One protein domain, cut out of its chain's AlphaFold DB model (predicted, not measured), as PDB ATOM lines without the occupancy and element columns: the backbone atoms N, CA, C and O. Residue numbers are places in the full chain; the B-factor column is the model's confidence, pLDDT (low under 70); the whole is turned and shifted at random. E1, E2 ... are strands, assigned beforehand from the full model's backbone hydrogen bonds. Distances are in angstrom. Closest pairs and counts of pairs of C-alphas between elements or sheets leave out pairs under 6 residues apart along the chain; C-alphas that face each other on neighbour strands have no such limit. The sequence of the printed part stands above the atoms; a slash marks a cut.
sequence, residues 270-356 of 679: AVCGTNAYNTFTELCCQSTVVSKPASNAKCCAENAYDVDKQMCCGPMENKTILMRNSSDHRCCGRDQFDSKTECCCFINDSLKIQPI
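Overview. This is residues 270 to 356 of the 679 residues of an uncharacterized protein of Perca fluviatilis (UniProt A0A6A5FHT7). The domain is a row of six small two-stranded hairpins, E1 with E2, E3 with E4, E5 with E6, E7 with E8, E9 with E10 and E11 with E12, set one after another along the longest axis. The backbone zigzags along this row from E1 at one end to E12 at the other, and it makes a thin, flat ladder rather than a body folded round one core. The printed part has 87 residues, with no named helix and twelve named strands, E1 to E12 in chain order. Each hairpin is an antiparallel sheet of two strands, and the class is all strand. The whole is loose, with a radius of gyration of the C-alphas of 15.5 A and spans of 47 by 26 by 14 A.

Along the chain. E1 is residues 270 to 272, beginning at C-alpha 270 (168.019, 194.846, 190.761), and E2 is residues 275 to 278. E3 is residues 282 to 285 and E4 residues 288 to 291. E5 is residues 298 to 300 and E6 residues 303 to 305. E7 is residues 310 to 313, with C-alpha 310 at (192.602, 191.798, 193.526), and E8 is residues 320 to 323. E9 is residues 329 to 332 and E10 residues 335 to 338. E11, residues 342 to 347, is 14.5 A long, and E12, residues 350 to 355, is 16.0 A long and ends at C-alpha 355 (211.169, 192.410, 179.975).

Arrangement. In the hairpin of E1 and E2, N 272 and O 275 are 2.8 A apart, within hydrogen-bond range. The closest C-alphas of E1 and E3 are those of Cys 272 and Cys 284, 5.5 A apart. E3 and E4 are antiparallel at 143 degrees, with N 283 and O 290 at 2.8 A. The closest C-alphas of E3 and E5 are those of Cys 285 and Cys 299, at 5.4 A. In the hairpin of E5 and E6, N 300 and O 303 are 2.8 A apart. From E5 to E7 the closest C-alphas are those of Cys 300 and Cys 312, at 5.7 A. E7 and E8 are antiparallel at 146 degrees, with N 311 and O 322 at 2.8 A. From E7 to E9 the closest C-alphas are those of Cys 313 and Cys 331, at 5.3 A. In the hairpin of E9 and E10, N 332 and O 335 are 2.8 A apart. From E9 to E11 the closest C-alphas are those of Cys 332 and Cys 344, at 5.4 A. In the hairpin of E11 and E12, N 345 and O 352 are 2.8 A apart. Among the pairs that are apart are E1 and E5, E3 and E7, and E7 and E11.

Size, cuts and confidence. The two C-alphas farthest apart, those of Thr 274 and Pro 355, are 47.7 A from each other. The printed part has no cut and no long link; the links E4 to E5 and E7 to E8 are short, with 6 residues each, and the others are tight. The mean pLDDT of the printed part is 76.0, and it is under 70 at residues 270 to 281, 315 to 318 and 348 to 350.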
ATOM      1  N   ALA A 270     167.772 195.410 192.089       56.41
ATOM      2  CA  ALA A 270     168.019 194.846 190.761       56.41
ATOM      3  C   ALA A 270     167.635 193.357 190.722       56.41
ATOM      4  O   ALA A 270     167.491 192.716 191.761       56.41
ATOM      5  N   VAL A 271     167.474 192.797 189.519       56.62
ATOM      6  CA  VAL A 271     167.134 191.377 189.318       56.62
ATOM      7  C   VAL A 271     168.332 190.636 188.726       56.62
ATOM      8  O   VAL A 271     168.960 191.107 187.780       56.62
ATOM      9  N   CYS A 272     168.652 189.477 189.298       62.31
ATOM     10  CA  CYS A 272     169.701 188.561 188.872       62.31
ATOM     11  C   CYS A 272     169.076 187.199 188.556       62.31
ATOM     12  O   CYS A 272     168.604 186.505 189.459       62.31
ATOM     13  N   GLY A 273     169.010 186.833 187.274       65.88
ATOM     14  CA  GLY A 273     168.227 185.673 186.843       65.88
ATOM     15  C   GLY A 273     166.749 185.852 187.211       65.88
ATOM     16  O   GLY A 273     166.079 186.722 186.662       65.88
ATOM     17  N   THR A 274     166.259 185.054 188.160       60.62
ATOM     18  CA  THR A 274     164.892 185.135 188.713       60.62
ATOM     19  C   THR A 274     164.803 185.845 190.068       60.62
ATOM     20  O   THR A 274     163.701 186.039 190.575       60.62
ATOM     21  N   ASN A 275     165.933 186.210 190.681       54.44
ATOM     22  CA  ASN A 275     165.990 186.649 192.076       54.44
ATOM     23  C   ASN A 275     166.252 188.157 192.169       54.44
ATOM     24  O   ASN A 275     167.167 188.674 191.528       54.44
ATOM     25  N   ALA A 276     165.477 188.870 192.987       56.66
ATOM     26  CA  ALA A 276     165.784 190.255 193.341       56.66
ATOM     27  C   ALA A 276     166.921 190.299 194.376       56.66
ATOM     28  O   ALA A 276     166.942 189.476 195.289       56.66
ATOM     29  N   TYR A 277     167.847 191.251 194.238       57.06
ATOM     30  CA  TYR A 277     169.005 191.409 195.124       57.06
ATOM     31  C   TYR A 277     169.307 192.882 195.428       57.06
ATOM     32  O   TYR A 277     168.911 193.791 194.686       57.06
ATOM     33  N   ASN A 278     170.010 193.117 196.533       60.59
ATOM     34  CA  ASN A 278     170.363 194.443 197.026       60.59
ATOM     35  C   ASN A 278     171.704 194.903 196.435       60.59
ATOM     36  O   ASN A 278     172.767 194.423 196.817       60.59
ATOM     37  N   THR A 279     171.673 195.895 195.544       62.97
ATOM     38  CA  THR A 279     172.870 196.400 194.841       62.97
ATOM     39  C   THR A 279     173.934 197.059 195.740       62.97
ATOM     40  O   THR A 279     175.089 197.246 195.322       62.97
ATOM     41  N   PHE A 280     173.591 197.390 196.991       60.25
ATOM     42  CA  PHE A 280     174.533 197.913 197.978       60.25
ATOM     43  C   PHE A 280     175.369 196.804 198.631       60.25
ATOM     44  O   PHE A 280     176.575 196.982 198.801       60.25
ATOM     45  N   THR A 281     174.757 195.661 198.962       61.69
ATOM     46  CA  THR A 281     175.388 194.550 199.708       61.69
ATOM     47  C   THR A 281     175.741 193.332 198.852       61.69
ATOM     48  O   THR A 281     176.492 192.465 199.297       61.69
ATOM     49  N   GLU A 282     175.211 193.242 197.636       74.50
ATOM     50  CA  GLU A 282     175.261 192.058 196.776       74.50
ATOM     51  C   GLU A 282     175.556 192.443 195.313       74.50
ATOM     52  O   GLU A 282     175.394 193.590 194.889       74.50
ATOM     53  N   LEU A 283     176.016 191.469 194.529       75.19
ATOM     54  CA  LEU A 283     176.331 191.584 193.106       75.19
ATOM     55  C   LEU A 283     175.724 190.411 192.334       75.19
ATOM     56  O   LEU A 283     175.695 189.286 192.828       75.19
ATOM     57  N   CYS A 284     175.305 190.661 191.094       81.12
ATOM     58  CA  CYS A 284     174.922 189.608 190.157       81.12
ATOM     59  C   CYS A 284     176.117 189.187 189.296       81.12
ATOM     60  O   CYS A 284     176.538 189.932 188.408       81.12
ATOM     61  N   CYS A 285     176.636 187.984 189.525       82.12
ATOM     62  CA  CYS A 285     177.749 187.410 188.781       82.12
ATOM     63  C   CYS A 285     177.271 186.151 188.041       82.12
ATOM     64  O   CYS A 285     176.908 185.161 188.663       82.12
ATOM     65  N   GLN A 286     177.218 186.209 186.703       77.56
ATOM     66  CA  GLN A 286     176.748 185.112 185.830       77.56
ATOM     67  C   GLN A 286     175.374 184.521 186.228       77.56
ATOM     68  O   GLN A 286     175.169 183.314 186.183       77.56
ATOM     69  N   SER A 287     174.417 185.390 186.575       72.88
ATOM     70  CA  SER A 287     173.064 185.040 187.062       72.88
ATOM     71  C   SER A 287     172.991 184.459 188.483       72.88
ATOM     72  O   SER A 287     171.901 184.101 188.928       72.88
ATOM     73  N   THR A 288     174.101 184.453 189.224       76.12
ATOM     74  CA  THR A 288     174.162 184.099 190.650       76.12
ATOM     75  C   THR A 288     174.316 185.360 191.501       76.12
ATOM     76  O   THR A 288     175.109 186.245 191.175       76.12
ATOM     77  N   VAL A 289     173.566 185.456 192.602       82.12
ATOM     78  CA  VAL A 289     173.716 186.545 193.581       82.12
ATOM     79  C   VAL A 289     174.844 186.187 194.545       82.12
ATOM     80  O   VAL A 289     174.805 185.134 195.177       82.12
ATOM     81  N   VAL A 290     175.840 187.063 194.668       83.44
ATOM     82  CA  VAL A 290     176.985 186.896 195.576       83.44
ATOM     83  C   VAL A 290     177.179 188.133 196.448       83.44
ATOM     84  O   VAL A 290     176.891 189.255 196.032       83.44
ATOM     85  N   SER A 291     177.683 187.949 197.667       80.81
ATOM     86  CA  SER A 291     177.969 189.061 198.579       80.81
ATOM     87  C   SER A 291     179.049 189.985 198.009       80.81
ATOM     88  O   SER A 291     180.026 189.533 197.412       80.81
ATOM     89  N   LYS A 292     178.891 191.292 198.219       77.88
ATOM     90  CA  LYS A 292     179.797 192.328 197.722       77.88
ATOM     91  C   LYS A 292     180.924 192.582 198.743       77.88
ATOM     92  O   LYS A 292     180.655 193.178 199.782       77.88
ATOM     93  N   PRO A 293     182.185 192.169 198.488       74.50
ATOM     94  CA  PRO A 293     183.259 192.242 199.489       74.50
ATOM     95  C   PRO A 293     183.775 193.667 199.758       74.50
ATOM     96  O   PRO A 293     184.398 193.909 200.788       74.50
ATOM     97  N   ALA A 294     183.543 194.602 198.833       75.31
ATOM     98  CA  ALA A 294     183.939 196.004 198.929       75.31
ATOM     99  C   ALA A 294     183.057 196.869 198.007       75.31
ATOM    100  O   ALA A 294     182.484 196.374 197.037       75.31
ATOM    101  N   SER A 295     182.947 198.174 198.267       71.94
ATOM    102  CA  SER A 295     182.099 199.085 197.472       71.94
ATOM    103  C   SER A 295     182.477 199.128 195.982       71.94
ATOM    104  O   SER A 295     181.593 199.256 195.134       71.94
ATOM    105  N   ASN A 296     183.768 198.955 195.681       72.38
ATOM    106  CA  ASN A 296     184.381 198.906 194.350       72.38
ATOM    107  C   ASN A 296     184.236 197.546 193.620       72.38
ATOM    108  O   ASN A 296     184.706 197.425 192.484       72.38
ATOM    109  N   ALA A 297     183.675 196.521 194.277       77.12
ATOM    110  CA  ALA A 297     183.857 195.131 193.873       77.12
ATOM    111  C   ALA A 297     183.210 194.799 192.521       77.12
ATOM    112  O   ALA A 297     182.178 195.355 192.140       77.12
ATOM    113  N   LYS A 298     183.824 193.863 191.790       83.81
ATOM    114  CA  LYS A 298     183.401 193.435 190.445       83.81
ATOM    115  C   LYS A 298     183.316 191.917 190.352       83.81
ATOM    116  O   LYS A 298     183.950 191.209 191.124       83.81
ATOM    117  N   CYS A 299     182.575 191.418 189.367       83.00
ATOM    118  CA  CYS A 299     182.515 189.989 189.071       83.00
ATOM    119  C   CYS A 299     183.746 189.504 188.285       83.00
ATOM    120  O   CYS A 299     184.166 190.126 187.303       83.00
ATOM    121  N   CYS A 300     184.273 188.350 188.679       84.38
ATOM    122  CA  CYS A 300     185.216 187.520 187.944       84.38
ATOM    123  C   CYS A 300     184.606 186.118 187.815       84.38
ATOM    124  O   CYS A 300     184.582 185.357 188.782       84.38
ATOM    125  N   ALA A 301     184.061 185.814 186.631       80.31
ATOM    126  CA  ALA A 301     183.118 184.707 186.445       80.31
ATOM    127  C   ALA A 301     181.961 184.805 187.467       80.31
ATOM    128  O   ALA A 301     181.330 185.861 187.546       80.31
ATOM    129  N   GLU A 302     181.716 183.752 188.245       81.62
ATOM    130  CA  GLU A 302     180.649 183.655 189.251       81.62
ATOM    131  C   GLU A 302     180.972 184.383 190.572       81.62
ATOM    132  O   GLU A 302     180.079 184.599 191.384       81.62
ATOM    133  N   ASN A 303     182.227 184.790 190.806       81.44
ATOM    134  CA  ASN A 303     182.685 185.315 192.099       81.44
ATOM    135  C   ASN A 303     182.889 186.837 192.090       81.44
ATOM    136  O   ASN A 303     183.329 187.403 191.091       81.44
ATOM    137  N   ALA A 304     182.654 187.503 193.222       86.00
ATOM    138  CA  ALA A 304     182.999 188.913 193.410       86.00
ATOM    139  C   ALA A 304     184.430 189.088 193.956       86.00
ATOM    140  O   ALA A 304     184.867 188.323 194.814       86.00
ATOM    141  N   TYR A 305     185.145 190.120 193.494       83.69
ATOM    142  CA  TYR A 305     186.492 190.483 193.959       83.69
ATOM    143  C   TYR A 305     186.627 191.993 194.199       83.69
ATOM    144  O   TYR A 305     185.981 192.799 193.523       83.69
ATOM    145  N   ASP A 306     187.479 192.374 195.153       83.50
ATOM    146  CA  ASP A 306     187.841 193.768 195.455       83.50
ATOM    147  C   ASP A 306     188.869 194.263 194.424       83.50
ATOM    148  O   ASP A 306     189.954 193.702 194.307       83.50
ATOM    149  N   VAL A 307     188.546 195.307 193.660       79.50
ATOM    150  CA  VAL A 307     189.355 195.760 192.507       79.50
ATOM    151  C   VAL A 307     190.707 196.362 192.907       79.50
ATOM    152  O   VAL A 307     191.665 196.333 192.117       79.50
ATOM    153  N   ASP A 308     190.796 196.882 194.131       76.31
ATOM    154  CA  ASP A 308     192.002 197.517 194.656       76.31
ATOM    155  C   ASP A 308     192.963 196.459 195.212       76.31
ATOM    156  O   ASP A 308     194.173 196.561 195.017       76.31
ATOM    157  N   LYS A 309     192.432 195.392 195.825       80.19
ATOM    158  CA  LYS A 309     193.233 194.282 196.383       80.19
ATOM    159  C   LYS A 309     193.482 193.130 195.412       80.19
ATOM    160  O   LYS A 309     194.408 192.348 195.620       80.19
ATOM    161  N   GLN A 310     192.643 192.972 194.394       83.38
ATOM    162  CA  GLN A 310     192.602 191.798 193.526       83.38
ATOM    163  C   GLN A 310     192.394 192.185 192.055       83.38
ATOM    164  O   GLN A 310     191.924 193.271 191.716       83.38
ATOM    165  N   MET A 311     192.749 191.274 191.153       80.88
ATOM    166  CA  MET A 311     192.607 191.443 189.709       80.88
ATOM    167  C   MET A 311     192.142 190.147 189.045       80.88
ATOM    168  O   MET A 311     192.602 189.061 189.380       80.88
ATOM    169  N   CYS A 312     191.216 190.273 188.097       85.62
ATOM    170  CA  CYS A 312     190.644 189.151 187.361       85.62
ATOM    171  C   CYS A 312     191.410 188.937 186.046       85.62
ATOM    172  O   CYS A 312     191.227 189.709 185.102       85.62
ATOM    173  N   CYS A 313     192.257 187.908 185.986       83.44
ATOM    174  CA  CYS A 313     193.098 187.588 184.830       83.44
ATOM    175  C   CYS A 313     192.653 186.279 184.163       83.44
ATOM    176  O   CYS A 313     192.209 185.354 184.829       83.44
ATOM    177  N   GLY A 314     192.757 186.184 182.839       77.62
ATOM    178  CA  GLY A 314     192.450 184.971 182.074       77.62
ATOM    179  C   GLY A 314     191.500 185.187 180.887       77.62
ATOM    180  O   GLY A 314     190.851 186.234 180.780       77.62
ATOM    181  N   PRO A 315     191.415 184.204 179.968       68.56
ATOM    182  CA  PRO A 315     190.457 184.205 178.859       68.56
ATOM    183  C   PRO A 315     189.004 184.177 179.362       68.56
ATOM    184  O   PRO A 315     188.744 183.802 180.503       68.56
ATOM    185  N   MET A 316     188.041 184.556 178.510       57.16
ATOM    186  CA  MET A 316     186.653 184.811 178.937       57.16
ATOM    187  C   MET A 316     185.987 183.667 179.716       57.16
ATOM    188  O   MET A 316     185.254 183.957 180.659       57.16
ATOM    189  N   GLU A 317     186.278 182.416 179.362       57.50
ATOM    190  CA  GLU A 317     185.685 181.203 179.946       57.50
ATOM    191  C   GLU A 317     186.484 180.614 181.123       57.50
ATOM    192  O   GLU A 317     186.035 179.671 181.766       57.50
ATOM    193  N   ASN A 318     187.683 181.128 181.417       68.81
ATOM    194  CA  ASN A 318     188.537 180.589 182.479       68.81
ATOM    195  C   ASN A 318     189.388 181.712 183.088       68.81
ATOM    196  O   ASN A 318     190.573 181.870 182.773       68.81
ATOM    197  N   LYS A 319     188.724 182.530 183.911       78.75
ATOM    198  CA  LYS A 319     189.314 183.659 184.634       78.75
ATOM    199  C   LYS A 319     189.633 183.273 186.074       78.75
ATOM    200  O   LYS A 319     188.853 182.585 186.723       78.75
ATOM    201  N   THR A 320     190.746 183.781 186.576       81.06
ATOM    202  CA  THR A 320     191.252 183.596 187.933       81.06
ATOM    203  C   THR A 320     191.338 184.944 188.645       81.06
ATOM    204  O   THR A 320     191.660 185.969 188.042       81.06
ATOM    205  N   ILE A 321     191.042 184.954 189.946       86.12
ATOM    206  CA  ILE A 321     191.238 186.125 190.807       86.12
ATOM    207  C   ILE A 321     192.642 186.018 191.408       86.12
ATOM    208  O   ILE A 321     192.923 185.092 192.165       86.12
ATOM    209  N   LEU A 322     193.519 186.959 191.070       84.00
ATOM    210  CA  LEU A 322     194.848 187.107 191.666       84.00
ATOM    211  C   LEU A 322     194.825 188.217 192.721       84.00
ATOM    212  O   LEU A 322     194.116 189.209 192.556       84.00
ATOM    213  N   MET A 323     195.645 188.098 193.766       83.25
ATOM    214  CA  MET A 323     195.967 189.236 194.636       83.25
ATOM    215  C   MET A 323     196.859 190.219 193.873       83.25
ATOM    216  O   MET A 323     197.838 189.803 193.258       83.25
ATOM    217  N   ARG A 324     196.530 191.510 193.902       81.12
ATOM    218  CA  ARG A 324     197.290 192.561 193.220       81.12
ATOM    219  C   ARG A 324     198.580 192.854 193.991       81.12
ATOM    220  O   ARG A 324     198.513 193.300 195.132       81.12
ATOM    221  N   ASN A 325     199.736 192.686 193.350       78.69
ATOM    222  CA  ASN A 325     201.028 193.002 193.979       78.69
ATOM    223  C   ASN A 325     201.343 194.513 193.992       78.69
ATOM    224  O   ASN A 325     201.976 195.004 194.921       78.69
ATOM    225  N   SER A 326     200.919 195.252 192.959       78.31
ATOM    226  CA  SER A 326     201.099 196.707 192.822       78.31
ATOM    227  C   SER A 326     200.009 197.311 191.922       78.31
ATOM    228  O   SER A 326     199.383 196.608 191.122       78.31
ATOM    229  N   SER A 327     199.789 198.625 192.007       75.12
ATOM    230  CA  SER A 327     198.949 199.376 191.060       75.12
ATOM    231  C   SER A 327     199.455 199.278 189.614       75.12
ATOM    232  O   SER A 327     198.649 199.301 188.685       75.12
ATOM    233  N   ASP A 328     200.765 199.099 189.424       77.75
ATOM    234  CA  ASP A 328     201.407 198.965 188.111       77.75
ATOM    235  C   ASP A 328     201.245 197.573 187.475       77.75
ATOM    236  O   ASP A 328     201.562 197.392 186.294       77.75
ATOM    237  N   HIS A 329     200.745 196.585 188.229       80.31
ATOM    238  CA  HIS A 329     200.572 195.224 187.729       80.31
ATOM    239  C   HIS A 329     199.336 195.075 186.825       80.31
ATOM    240  O   HIS A 329     198.224 195.514 187.148       80.31
ATOM    241  N   ARG A 330     199.529 194.402 185.684       80.12
ATOM    242  CA  ARG A 330     198.518 194.133 184.646       80.12
ATOM    243  C   ARG A 330     198.448 192.636 184.337       80.12
ATOM    244  O   ARG A 330     199.407 191.914 184.571       80.12
ATOM    245  N   CYS A 331     197.323 192.162 183.800       83.81
ATOM    246  CA  CYS A 331     197.173 190.753 183.421       83.81
ATOM    247  C   CYS A 331     197.925 190.423 182.120       83.81
ATOM    248  O   CYS A 331     197.745 191.118 181.119       83.81
ATOM    249  N   CYS A 332     198.665 189.314 182.101       82.62
ATOM    250  CA  CYS A 332     199.163 188.654 180.894       82.62
ATOM    251  C   CYS A 332     198.648 187.213 180.868       82.62
ATOM    252  O   CYS A 332     199.118 186.358 181.614       82.62
ATOM    253  N   GLY A 333     197.625 186.938 180.056       80.56
ATOM    254  CA  GLY A 333     196.923 185.657 180.134       80.56
ATOM    255  C   GLY A 333     196.287 185.477 181.516       80.56
ATOM    256  O   GLY A 333     195.417 186.265 181.883       80.56
ATOM    257  N   ARG A 334     196.710 184.446 182.260       81.38
ATOM    258  CA  ARG A 334     196.251 184.156 183.635       81.38
ATOM    259  C   ARG A 334     197.161 184.723 184.729       81.38
ATOM    260  O   ARG A 334     196.772 184.664 185.890       81.38
ATOM    261  N   ASP A 335     198.315 185.268 184.362       81.44
ATOM    262  CA  ASP A 335     199.330 185.783 185.279       81.44
ATOM    263  C   ASP A 335     199.278 187.317 185.365       81.44
ATOM    264  O   ASP A 335     198.592 187.976 184.578       81.44
ATOM    265  N   GLN A 336     200.017 187.897 186.312       87.31
ATOM    266  CA  GLN A 336     200.223 189.346 186.430       87.31
ATOM    267  C   GLN A 336     201.692 189.710 186.172       87.31
ATOM    268  O   GLN A 336     202.580 188.965 186.572       87.31
ATOM    269  N   PHE A 337     201.930 190.852 185.526       83.31
ATOM    270  CA  PHE A 337     203.257 191.413 185.242       83.31
ATOM    271  C   PHE A 337     203.310 192.892 185.614       83.31
ATOM    272  O   PHE A 337     202.280 193.572 185.546       83.31
ATOM    273  N   ASP A 338     204.490 193.410 185.949       81.88
ATOM    274  CA  ASP A 338     204.657 194.836 186.240       81.88
ATOM    275  C   ASP A 338     204.842 195.639 184.946       81.88
ATOM    276  O   ASP A 338     205.833 195.480 184.234       81.88
ATOM    277  N   SER A 339     203.910 196.547 184.640       79.81
ATOM    278  CA  SER A 339     203.955 197.316 183.388       79.81
ATOM    279  C   SER A 339     205.053 198.388 183.299       79.81
ATOM    280  O   SER A 339     205.159 199.047 182.265       79.81
ATOM    281  N   LYS A 340     205.887 198.559 184.338       79.62
ATOM    282  CA  LYS A 340     207.101 199.396 184.305       79.62
ATOM    283  C   LYS A 340     208.366 198.618 183.942       79.62
ATOM    284  O   LYS A 340     209.282 199.204 183.370       79.62
ATOM    285  N   THR A 341     208.444 197.330 184.276       79.19
ATOM    286  CA  THR A 341     209.638 196.493 184.032       79.19
ATOM    287  C   THR A 341     209.423 195.438 182.953       79.19
ATOM    288  O   THR A 341     210.384 194.965 182.344       79.19
ATOM    289  N   GLU A 342     208.171 195.076 182.696       82.56
ATOM    290  CA  GLU A 342     207.758 193.963 181.851       82.56
ATOM    291  C   GLU A 342     206.628 194.374 180.893       82.56
ATOM    292  O   GLU A 342     205.941 195.383 181.057       82.56
ATOM    293  N   CYS A 343     206.421 193.558 179.870       79.31
ATOM    294  CA  CYS A 343     205.366 193.678 178.880       79.31
ATOM    295  C   CYS A 343     204.834 192.288 178.507       79.31
ATOM    296  O   CYS A 343     205.562 191.294 178.501       79.31
ATOM    297  N   CYS A 344     203.542 192.205 178.193       82.38
ATOM    298  CA  CYS A 344     202.914 190.965 177.747       82.38
ATOM    299  C   CYS A 344     203.022 190.838 176.225       82.38
ATOM    300  O   CYS A 344     202.385 191.599 175.496       82.38
ATOM    301  N   CYS A 345     203.805 189.873 175.745       81.69
ATOM    302  CA  CYS A 345     204.008 189.623 174.324       81.69
ATOM    303  C   CYS A 345     203.283 188.356 173.870       81.69
ATOM    304  O   CYS A 345     203.304 187.328 174.546       81.69
ATOM    305  N   PHE A 346     202.669 188.414 172.691       76.88
ATOM    306  CA  PHE A 346     202.104 187.242 172.029       76.88
ATOM    307  C   PHE A 346     203.207 186.554 171.216       76.88
ATOM    308  O   PHE A 346     203.672 187.099 170.216       76.88
ATOM    309  N   ILE A 347     203.677 185.393 171.680       75.56
ATOM    310  CA  ILE A 347     204.810 184.663 171.095       75.56
ATOM    311  C   ILE A 347     204.413 183.195 170.940       75.56
ATOM    312  O   ILE A 347     204.167 182.513 171.933       75.56
ATOM    313  N   ASN A 348     204.405 182.699 169.698       67.62
ATOM    314  CA  ASN A 348     204.043 181.319 169.344       67.62
ATOM    315  C   ASN A 348     202.700 180.903 169.976       67.62
ATOM    316  O   ASN A 348     202.661 180.049 170.861       67.62
ATOM    317  N   ASP A 349     201.628 181.597 169.580       67.25
ATOM    318  CA  ASP A 349     200.233 181.375 169.996       67.25
ATOM    319  C   ASP A 349     199.970 181.336 171.512       67.25
ATOM    320  O   ASP A 349     198.958 180.819 171.986       67.25
ATOM    321  N   SER A 350     200.864 181.942 172.299       68.25
ATOM    322  CA  SER A 350     200.732 182.063 173.750       68.25
ATOM    323  C   SER A 350     201.139 183.457 174.231       68.25
ATOM    324  O   SER A 350     202.066 184.079 173.711       68.25
ATOM    325  N   LEU A 351     200.420 183.964 175.235       76.81
ATOM    326  CA  LEU A 351     200.778 185.202 175.930       76.81
ATOM    327  C   LEU A 351     201.903 184.898 176.920       76.81
ATOM    328  O   LEU A 351     201.763 184.006 177.755       76.81
ATOM    329  N   LYS A 352     203.012 185.632 176.819       78.00
ATOM    330  CA  LYS A 352     204.191 185.481 177.676       78.00
ATOM    331  C   LYS A 352     204.652 186.836 178.190       78.00
ATOM    332  O   LYS A 352     204.757 187.795 177.428       78.00
ATOM    333  N   ILE A 353     204.968 186.890 179.477       82.06
ATOM    334  CA  ILE A 353     205.596 188.051 180.104       82.06
ATOM    335  C   ILE A 353     207.050 188.119 179.626       82.06
ATOM    336  O   ILE A 353     207.742 187.100 179.603       82.06
ATOM    337  N   GLN A 354     207.496 189.294 179.194       80.38
ATOM    338  CA  GLN A 354     208.848 189.581 178.710       80.38
ATOM    339  C   GLN A 354     209.344 190.902 179.324       80.38
ATOM    340  O   GLN A 354     208.519 191.757 179.637       80.38
ATOM    341  N   PRO A 355     210.660 191.125 179.495       79.62
ATOM    342  CA  PRO A 355     211.169 192.410 179.975       79.62
ATOM    343  C   PRO A 355     210.870 193.533 178.970       79.62
ATOM    344  O   PRO A 355     210.908 193.306 177.760       79.62
ATOM    345  N   ILE A 356     210.628 194.754 179.456       74.00
ATOM    346  CA  ILE A 356     210.189 195.913 178.651       74.00
ATOM    347  C   ILE A 356     211.167 196.332 177.534       74.00
ATOM    348  O   ILE A 356     210.784 197.012 176.587       74.00
TER     349      ILE A 356